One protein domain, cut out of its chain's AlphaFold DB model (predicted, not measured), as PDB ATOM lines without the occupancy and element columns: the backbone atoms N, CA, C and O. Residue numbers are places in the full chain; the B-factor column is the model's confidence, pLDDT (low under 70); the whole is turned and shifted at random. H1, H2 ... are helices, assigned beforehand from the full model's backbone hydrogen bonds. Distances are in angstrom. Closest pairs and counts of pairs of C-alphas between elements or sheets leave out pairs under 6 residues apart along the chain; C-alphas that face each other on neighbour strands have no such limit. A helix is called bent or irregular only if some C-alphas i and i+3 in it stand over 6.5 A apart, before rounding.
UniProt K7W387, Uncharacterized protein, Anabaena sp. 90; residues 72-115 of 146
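Overview. This is residues 72 to 115 of the 146 residues of an uncharacterized protein of Anabaena sp. 90 (UniProt K7W387). Two helices, a shorter H1 and a longer H2, meet near their ends as an open V, with a tight link at the corner and the far ends spread apart. The space between the two arms is empty, and H2 makes most of the longest axis. The printed part has 44 residues, with two named helices in the order H1, H2 and no named strand, and its class is all helix. It is extended, with a radius of gyration of the C-alphas of 14.7 A, and only just flat, spanning 42 by 28 by 6 A.

Arrangement. H1, residues 72 to 86, comes first, and a tight link of 2 residues joins it to H2, residues 89 to 113. The two helices are close but not clearly touching, with 1 pair of C-alphas within 8 A. Their closest C-alphas, those of Asn 84 and Ile 92, are 7.6 A apart. Their lines stand at a steep tilt of 47 degrees, and they run opposite ways. Their centres are 20.7 A apart. Residues 72 to 82 of H1 stand free, and so do residues 93 to 115, of which 93 to 113 belong to H2. In H2 every O i to N i+4 pair is within hydrogen-bond range; in H1 10 of 11 are.

Along the chain. H1 begins at C-alpha 72, at (20.118, -56.045, -56.497), and measures 21.7 A from first to last C-alpha, ending at Tyr 86. H2 begins at C-alpha 89, at (14.391, -31.241, -51.940), and ends at C-alpha 113, at (29.988, -50.951, -26.176), 36.0 A away. Neither helix is bent.

Size, cuts and confidence. The two C-alphas farthest apart are those of Tyr 86 and Pro 115, at 42.3 A. The printed part has no cut. The mean pLDDT of the printed part is 78.9, and residues 80 to 87 are under 70.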
ATOM      1  N   LEU A  72      20.729 -56.643 -57.688       73.81
ATOM      2  CA  LEU A  72      20.118 -56.045 -56.497       73.81
ATOM      3  C   LEU A  72      20.529 -54.572 -56.333       73.81
ATOM      4  O   LEU A  72      19.692 -53.736 -56.014       73.81
ATOM      5  N   GLU A  73      21.796 -54.257 -56.594       73.31
ATOM      6  CA  GLU A  73      22.335 -52.897 -56.531       73.31
ATOM      7  C   GLU A  73      21.693 -51.972 -57.574       73.31
ATOM      8  O   GLU A  73      21.247 -50.880 -57.234       73.31
ATOM      9  N   GLU A  74      21.552 -52.424 -58.821       77.56
ATOM     10  CA  GLU A  74      20.876 -51.649 -59.868       77.56
ATOM     11  C   GLU A  74      19.385 -51.436 -59.562       77.56
ATOM     12  O   GLU A  74      18.848 -50.364 -59.833       77.56
ATOM     13  N   LEU A  75      18.721 -52.419 -58.942       78.06
ATOM     14  CA  LEU A  75      17.341 -52.281 -58.474       78.06
ATOM     15  C   LEU A  75      17.223 -51.211 -57.374       78.06
ATOM     16  O   LEU A  75      16.270 -50.431 -57.376       78.06
ATOM     17  N   PHE A  76      18.190 -51.159 -56.451       73.12
ATOM     18  CA  PHE A  76      18.254 -50.130 -55.409       73.12
ATOM     19  C   PHE A  76      18.490 -48.737 -55.998       73.12
ATOM     20  O   PHE A  76      17.811 -47.798 -55.592       73.12
ATOM     21  N   LEU A  77      19.393 -48.602 -56.972       76.62
ATOM     22  CA  LEU A  77      19.644 -47.328 -57.648       76.62
ATOM     23  C   LEU A  77      18.418 -46.838 -58.429       76.62
ATOM     24  O   LEU A  77      18.079 -45.659 -58.354       76.62
ATOM     25  N   GLU A  78      17.717 -47.727 -59.137       70.81
ATOM     26  CA  GLU A  78      16.486 -47.369 -59.853       70.81
ATOM     27  C   GLU A  78      15.369 -46.969 -58.877       70.81
ATOM     28  O   GLU A  78      14.654 -45.994 -59.110       70.81
ATOM     29  N   ALA A  79      15.238 -47.674 -57.749       70.50
ATOM     30  CA  ALA A  79      14.275 -47.331 -56.707       70.50
ATOM     31  C   ALA A  79      14.583 -45.978 -56.048       70.50
ATOM     32  O   ALA A  79      13.663 -45.187 -55.843       70.50
ATOM     33  N   ASP A  80      15.854 -45.688 -55.760       66.19
ATOM     34  CA  ASP A  80      16.291 -44.402 -55.209       66.19
ATOM     35  C   ASP A  80      16.055 -43.260 -56.209       66.19
ATOM     36  O   ASP A  80      15.491 -42.219 -55.871       66.19
ATOM     37  N   HIS A  81      16.357 -43.487 -57.489       66.81
ATOM     38  CA  HIS A  81      16.064 -42.537 -58.560       66.81
ATOM     39  C   HIS A  81      14.551 -42.283 -58.728       66.81
ATOM     40  O   HIS A  81      14.125 -41.143 -58.934       66.81
ATOM     41  N   ILE A  82      13.710 -43.315 -58.594       63.00
ATOM     42  CA  ILE A  82      12.246 -43.168 -58.576       63.00
ATOM     43  C   ILE A  82      11.783 -42.413 -57.324       63.00
ATOM     44  O   ILE A  82      10.908 -41.555 -57.440       63.00
ATOM     45  N   GLY A  83      12.362 -42.690 -56.155       59.34
ATOM     46  CA  GLY A  83      12.079 -41.969 -54.913       59.34
ATOM     47  C   GLY A  83      12.351 -40.473 -55.063       59.34
ATOM     48  O   GLY A  83      11.460 -39.653 -54.846       59.34
ATOM     49  N   ASN A  84      13.529 -40.123 -55.575       61.44
ATOM     50  CA  ASN A  84      13.937 -38.740 -55.826       61.44
ATOM     51  C   ASN A  84      13.063 -38.019 -56.871       61.44
ATOM     52  O   ASN A  84      12.965 -36.797 -56.854       61.44
ATOM     53  N   LYS A  85      12.384 -38.742 -57.773       62.00
ATOM     54  CA  LYS A  85      11.473 -38.142 -58.764       62.00
ATOM     55  C   LYS A  85      10.189 -37.570 -58.148       62.00
ATOM     56  O   LYS A  85       9.572 -36.695 -58.757       62.00
ATOM     57  N   TYR A  86       9.757 -38.085 -56.998       57.88
ATOM     58  CA  TYR A  86       8.508 -37.674 -56.343       57.88
ATOM     59  C   TYR A  86       8.719 -36.946 -55.019       57.88
ATOM     60  O   TYR A  86       7.758 -36.387 -54.496       57.88
ATOM     61  N   LEU A  87       9.942 -36.953 -54.496       66.94
ATOM     62  CA  LEU A  87      10.301 -36.230 -53.289       66.94
ATOM     63  C   LEU A  87      10.787 -34.827 -53.641       66.94
ATOM     64  O   LEU A  87      11.523 -34.614 -54.605       66.94
ATOM     65  N   THR A  88      10.355 -33.862 -52.846       77.00
ATOM     66  CA  THR A  88      10.880 -32.499 -52.887       77.00
ATOM     67  C   THR A  88      12.249 -32.432 -52.208       77.00
ATOM     68  O   THR A  88      12.580 -33.274 -51.373       77.00
ATOM     69  N   GLU A  89      13.063 -31.428 -52.550       78.25
ATOM     70  CA  GLU A  89      14.391 -31.241 -51.940       78.25
ATOM     71  C   GLU A  89      14.315 -31.154 -50.406       78.25
ATOM     72  O   GLU A  89      15.170 -31.711 -49.718       78.25
ATOM     73  N   ASP A  90      13.255 -30.537 -49.879       81.62
ATOM     74  CA  ASP A  90      13.008 -30.415 -48.440       81.62
ATOM     75  C   ASP A  90      12.751 -31.785 -47.784       81.62
ATOM     76  O   ASP A  90      13.332 -32.103 -46.749       81.62
ATOM     77  N   GLU A  91      11.941 -32.649 -48.408       79.50
ATOM     78  CA  GLU A  91      11.663 -34.001 -47.896       79.50
ATOM     79  C   GLU A  91      12.912 -34.893 -47.915       79.50
ATOM     80  O   GLU A  91      13.126 -35.695 -47.000       79.50
ATOM     81  N   ILE A  92      13.756 -34.737 -48.941       78.62
ATOM     82  CA  ILE A  92      15.038 -35.441 -49.042       78.62
ATOM     83  C   ILE A  92      15.971 -34.989 -47.913       78.62
ATOM     84  O   ILE A  92      16.574 -35.831 -47.244       78.62
ATOM     85  N   GLN A  93      16.072 -33.680 -47.661       84.50
ATOM     86  CA  GLN A  93      16.901 -33.143 -46.579       84.50
ATOM     87  C   GLN A  93      16.410 -33.583 -45.199       84.50
ATOM     88  O   GLN A  93      17.220 -33.999 -44.367       84.50
ATOM     89  N   ASP A  94      15.098 -33.561 -44.967       86.50
ATOM     90  CA  ASP A  94      14.493 -34.027 -43.718       86.50
ATOM     91  C   ASP A  94      14.781 -35.513 -43.468       86.50
ATOM     92  O   ASP A  94      15.086 -35.920 -42.340       86.50
ATOM     93  N   PHE A  95      14.708 -36.344 -44.512       84.31
ATOM     94  CA  PHE A  95      15.067 -37.756 -44.416       84.31
ATOM     95  C   PHE A  95      16.557 -37.940 -44.111       84.31
ATOM     96  O   PHE A  95      16.906 -38.690 -43.198       84.31
ATOM     97  N   GLN A  96      17.433 -37.228 -44.821       85.31
ATOM     98  CA  GLN A  96      18.878 -37.296 -44.607       85.31
ATOM     99  C   GLN A  96      19.275 -36.838 -43.200       85.31
ATOM    100  O   GLN A  96      20.117 -37.479 -42.575       85.31
ATOM    101  N   GLN A  97      18.644 -35.790 -42.658       89.62
ATOM    102  CA  GLN A  97      18.870 -35.363 -41.274       89.62
ATOM    103  C   GLN A  97      18.465 -36.437 -40.266       89.62
ATOM    104  O   GLN A  97      19.220 -36.716 -39.333       89.62
ATOM    105  N   LYS A  98      17.294 -37.061 -40.448       90.12
ATOM    106  CA  LYS A  98      16.840 -38.154 -39.572       90.12
ATOM    107  C   LYS A  98      17.792 -39.341 -39.638       90.12
ATOM    108  O   LYS A  98      18.216 -39.833 -38.601       90.12
ATOM    109  N   LEU A  99      18.176 -39.752 -40.843       90.06
ATOM    110  CA  LEU A  99      19.094 -40.866 -41.047       90.06
ATOM    111  C   LEU A  99      20.475 -40.584 -40.443       90.06
ATOM    112  O   LEU A  99      21.026 -41.442 -39.762       90.06
ATOM    113  N   ALA A 100      21.012 -39.375 -40.625       90.06
ATOM    114  CA  ALA A 100      22.281 -38.973 -40.024       90.06
ATOM    115  C   ALA A 100      22.234 -39.018 -38.491       90.06
ATOM    116  O   ALA A 100      23.199 -39.447 -37.859       90.06
ATOM    117  N   LYS A 101      21.107 -38.618 -37.893       91.88
ATOM    118  CA  LYS A 101      20.908 -38.685 -36.446       91.88
ATOM    119  C   LYS A 101      20.917 -40.130 -35.938       91.88
ATOM    120  O   LYS A 101      21.674 -40.430 -35.025       91.88
ATOM    121  N   GLU A 102      20.144 -41.014 -36.564       90.69
ATOM    122  CA  GLU A 102      20.090 -42.442 -36.210       90.69
ATOM    123  C   GLU A 102      21.467 -43.113 -36.352       90.69
ATOM    124  O   GLU A 102      21.912 -43.841 -35.469       90.69
ATOM    125  N   VAL A 103      22.194 -42.823 -37.439       91.50
ATOM    126  CA  VAL A 103      23.554 -43.347 -37.648       91.50
ATOM    127  C   VAL A 103      24.514 -42.855 -36.566       91.50
ATOM    128  O   VAL A 103      25.345 -43.630 -36.095       91.50
ATOM    129  N   ASN A 104      24.402 -41.592 -36.150       92.19
ATOM    130  CA  ASN A 104      25.231 -41.056 -35.077       92.19
ATOM    131  C   ASN A 104      24.901 -41.699 -33.720       92.19
ATOM    132  O   ASN A 104      25.814 -42.055 -32.985       92.19
ATOM    133  N   GLU A 105      23.623 -41.926 -33.411       90.69
ATOM    134  CA  GLU A 105      23.212 -42.647 -32.194       90.69
ATOM    135  C   GLU A 105      23.761 -44.083 -32.173       90.69
ATOM    136  O   GLU A 105      24.264 -44.547 -31.148       90.69
ATOM    137  N   ILE A 106      23.743 -44.771 -33.319       87.12
ATOM    138  CA  ILE A 106      24.360 -46.096 -33.464       87.12
ATOM    139  C   ILE A 106      25.876 -46.018 -33.246       87.12
ATOM    140  O   ILE A 106      26.428 -46.868 -32.551       87.12
ATOM    141  N   ALA A 107      26.554 -45.019 -33.815       87.06
ATOM    142  CA  ALA A 107      27.995 -44.840 -33.642       87.06
ATOM    143  C   ALA A 107      28.369 -44.594 -32.171       87.06
ATOM    144  O   ALA A 107      29.280 -45.235 -31.655       87.06
ATOM    145  N   GLU A 108      27.617 -43.746 -31.470       87.69
ATOM    146  CA  GLU A 108      27.809 -43.492 -30.038       87.69
ATOM    147  C   GLU A 108      27.571 -44.747 -29.184       87.69
ATOM    148  O   GLU A 108      28.267 -44.971 -28.190       87.69
ATOM    149  N   GLU A 109      26.600 -45.586 -29.552       86.38
ATOM    150  CA  GLU A 109      26.349 -46.851 -28.859       86.38
ATOM    151  C   GLU A 109      27.442 -47.890 -29.154       86.38
ATOM    152  O   GLU A 109      27.850 -48.623 -28.252       86.38
ATOM    153  N   ILE A 110      27.988 -47.913 -30.373       82.19
ATOM    154  CA  ILE A 110      29.170 -48.719 -30.713       82.19
ATOM    155  C   ILE A 110      30.367 -48.270 -29.870       82.19
ATOM    156  O   ILE A 110      30.996 -49.110 -29.229       82.19
ATOM    157  N   ASP A 111      30.650 -46.971 -29.795       82.19
ATOM    158  CA  ASP A 111      31.759 -46.440 -28.993       82.19
ATOM    159  C   ASP A 111      31.582 -46.740 -27.495       82.19
ATOM    160  O   ASP A 111      32.551 -47.004 -26.778       82.19
ATOM    161  N   ARG A 112      30.334 -46.764 -27.013       83.75
ATOM    162  CA  ARG A 112      29.994 -47.142 -25.635       83.75
ATOM    163  C   ARG A 112      30.190 -48.630 -25.358       83.75
ATOM    164  O   ARG A 112      30.621 -48.985 -24.260       83.75
ATOM    165  N   GLN A 113      29.850 -49.496 -26.312       80.44
ATOM    166  CA  GLN A 113      29.988 -50.951 -26.176       80.44
ATOM    167  C   GLN A 113      31.421 -51.431 -26.425       80.44
ATOM    168  O   GLN A 113      31.844 -52.427 -25.834       80.44
ATOM    169  N   PHE A 114      32.182 -50.699 -27.237       74.19
ATOM    170  CA  PHE A 114      33.576 -50.973 -27.572       74.19
ATOM    171  C   PHE A 114      34.477 -49.787 -27.198       74.19
ATOM    172  O   PHE A 114      35.143 -49.223 -28.072       74.19
ATOM    173  N   PRO A 115      34.558 -49.403 -25.910       71.38
ATOM    174  CA  PRO A 115      35.476 -48.354 -25.505       71.38
ATOM    175  C   PRO A 115      36.889 -48.848 -25.817       71.38
ATOM    176  O   PRO A 115      37.298 -49.883 -25.285       71.38
TER     177      PRO A 115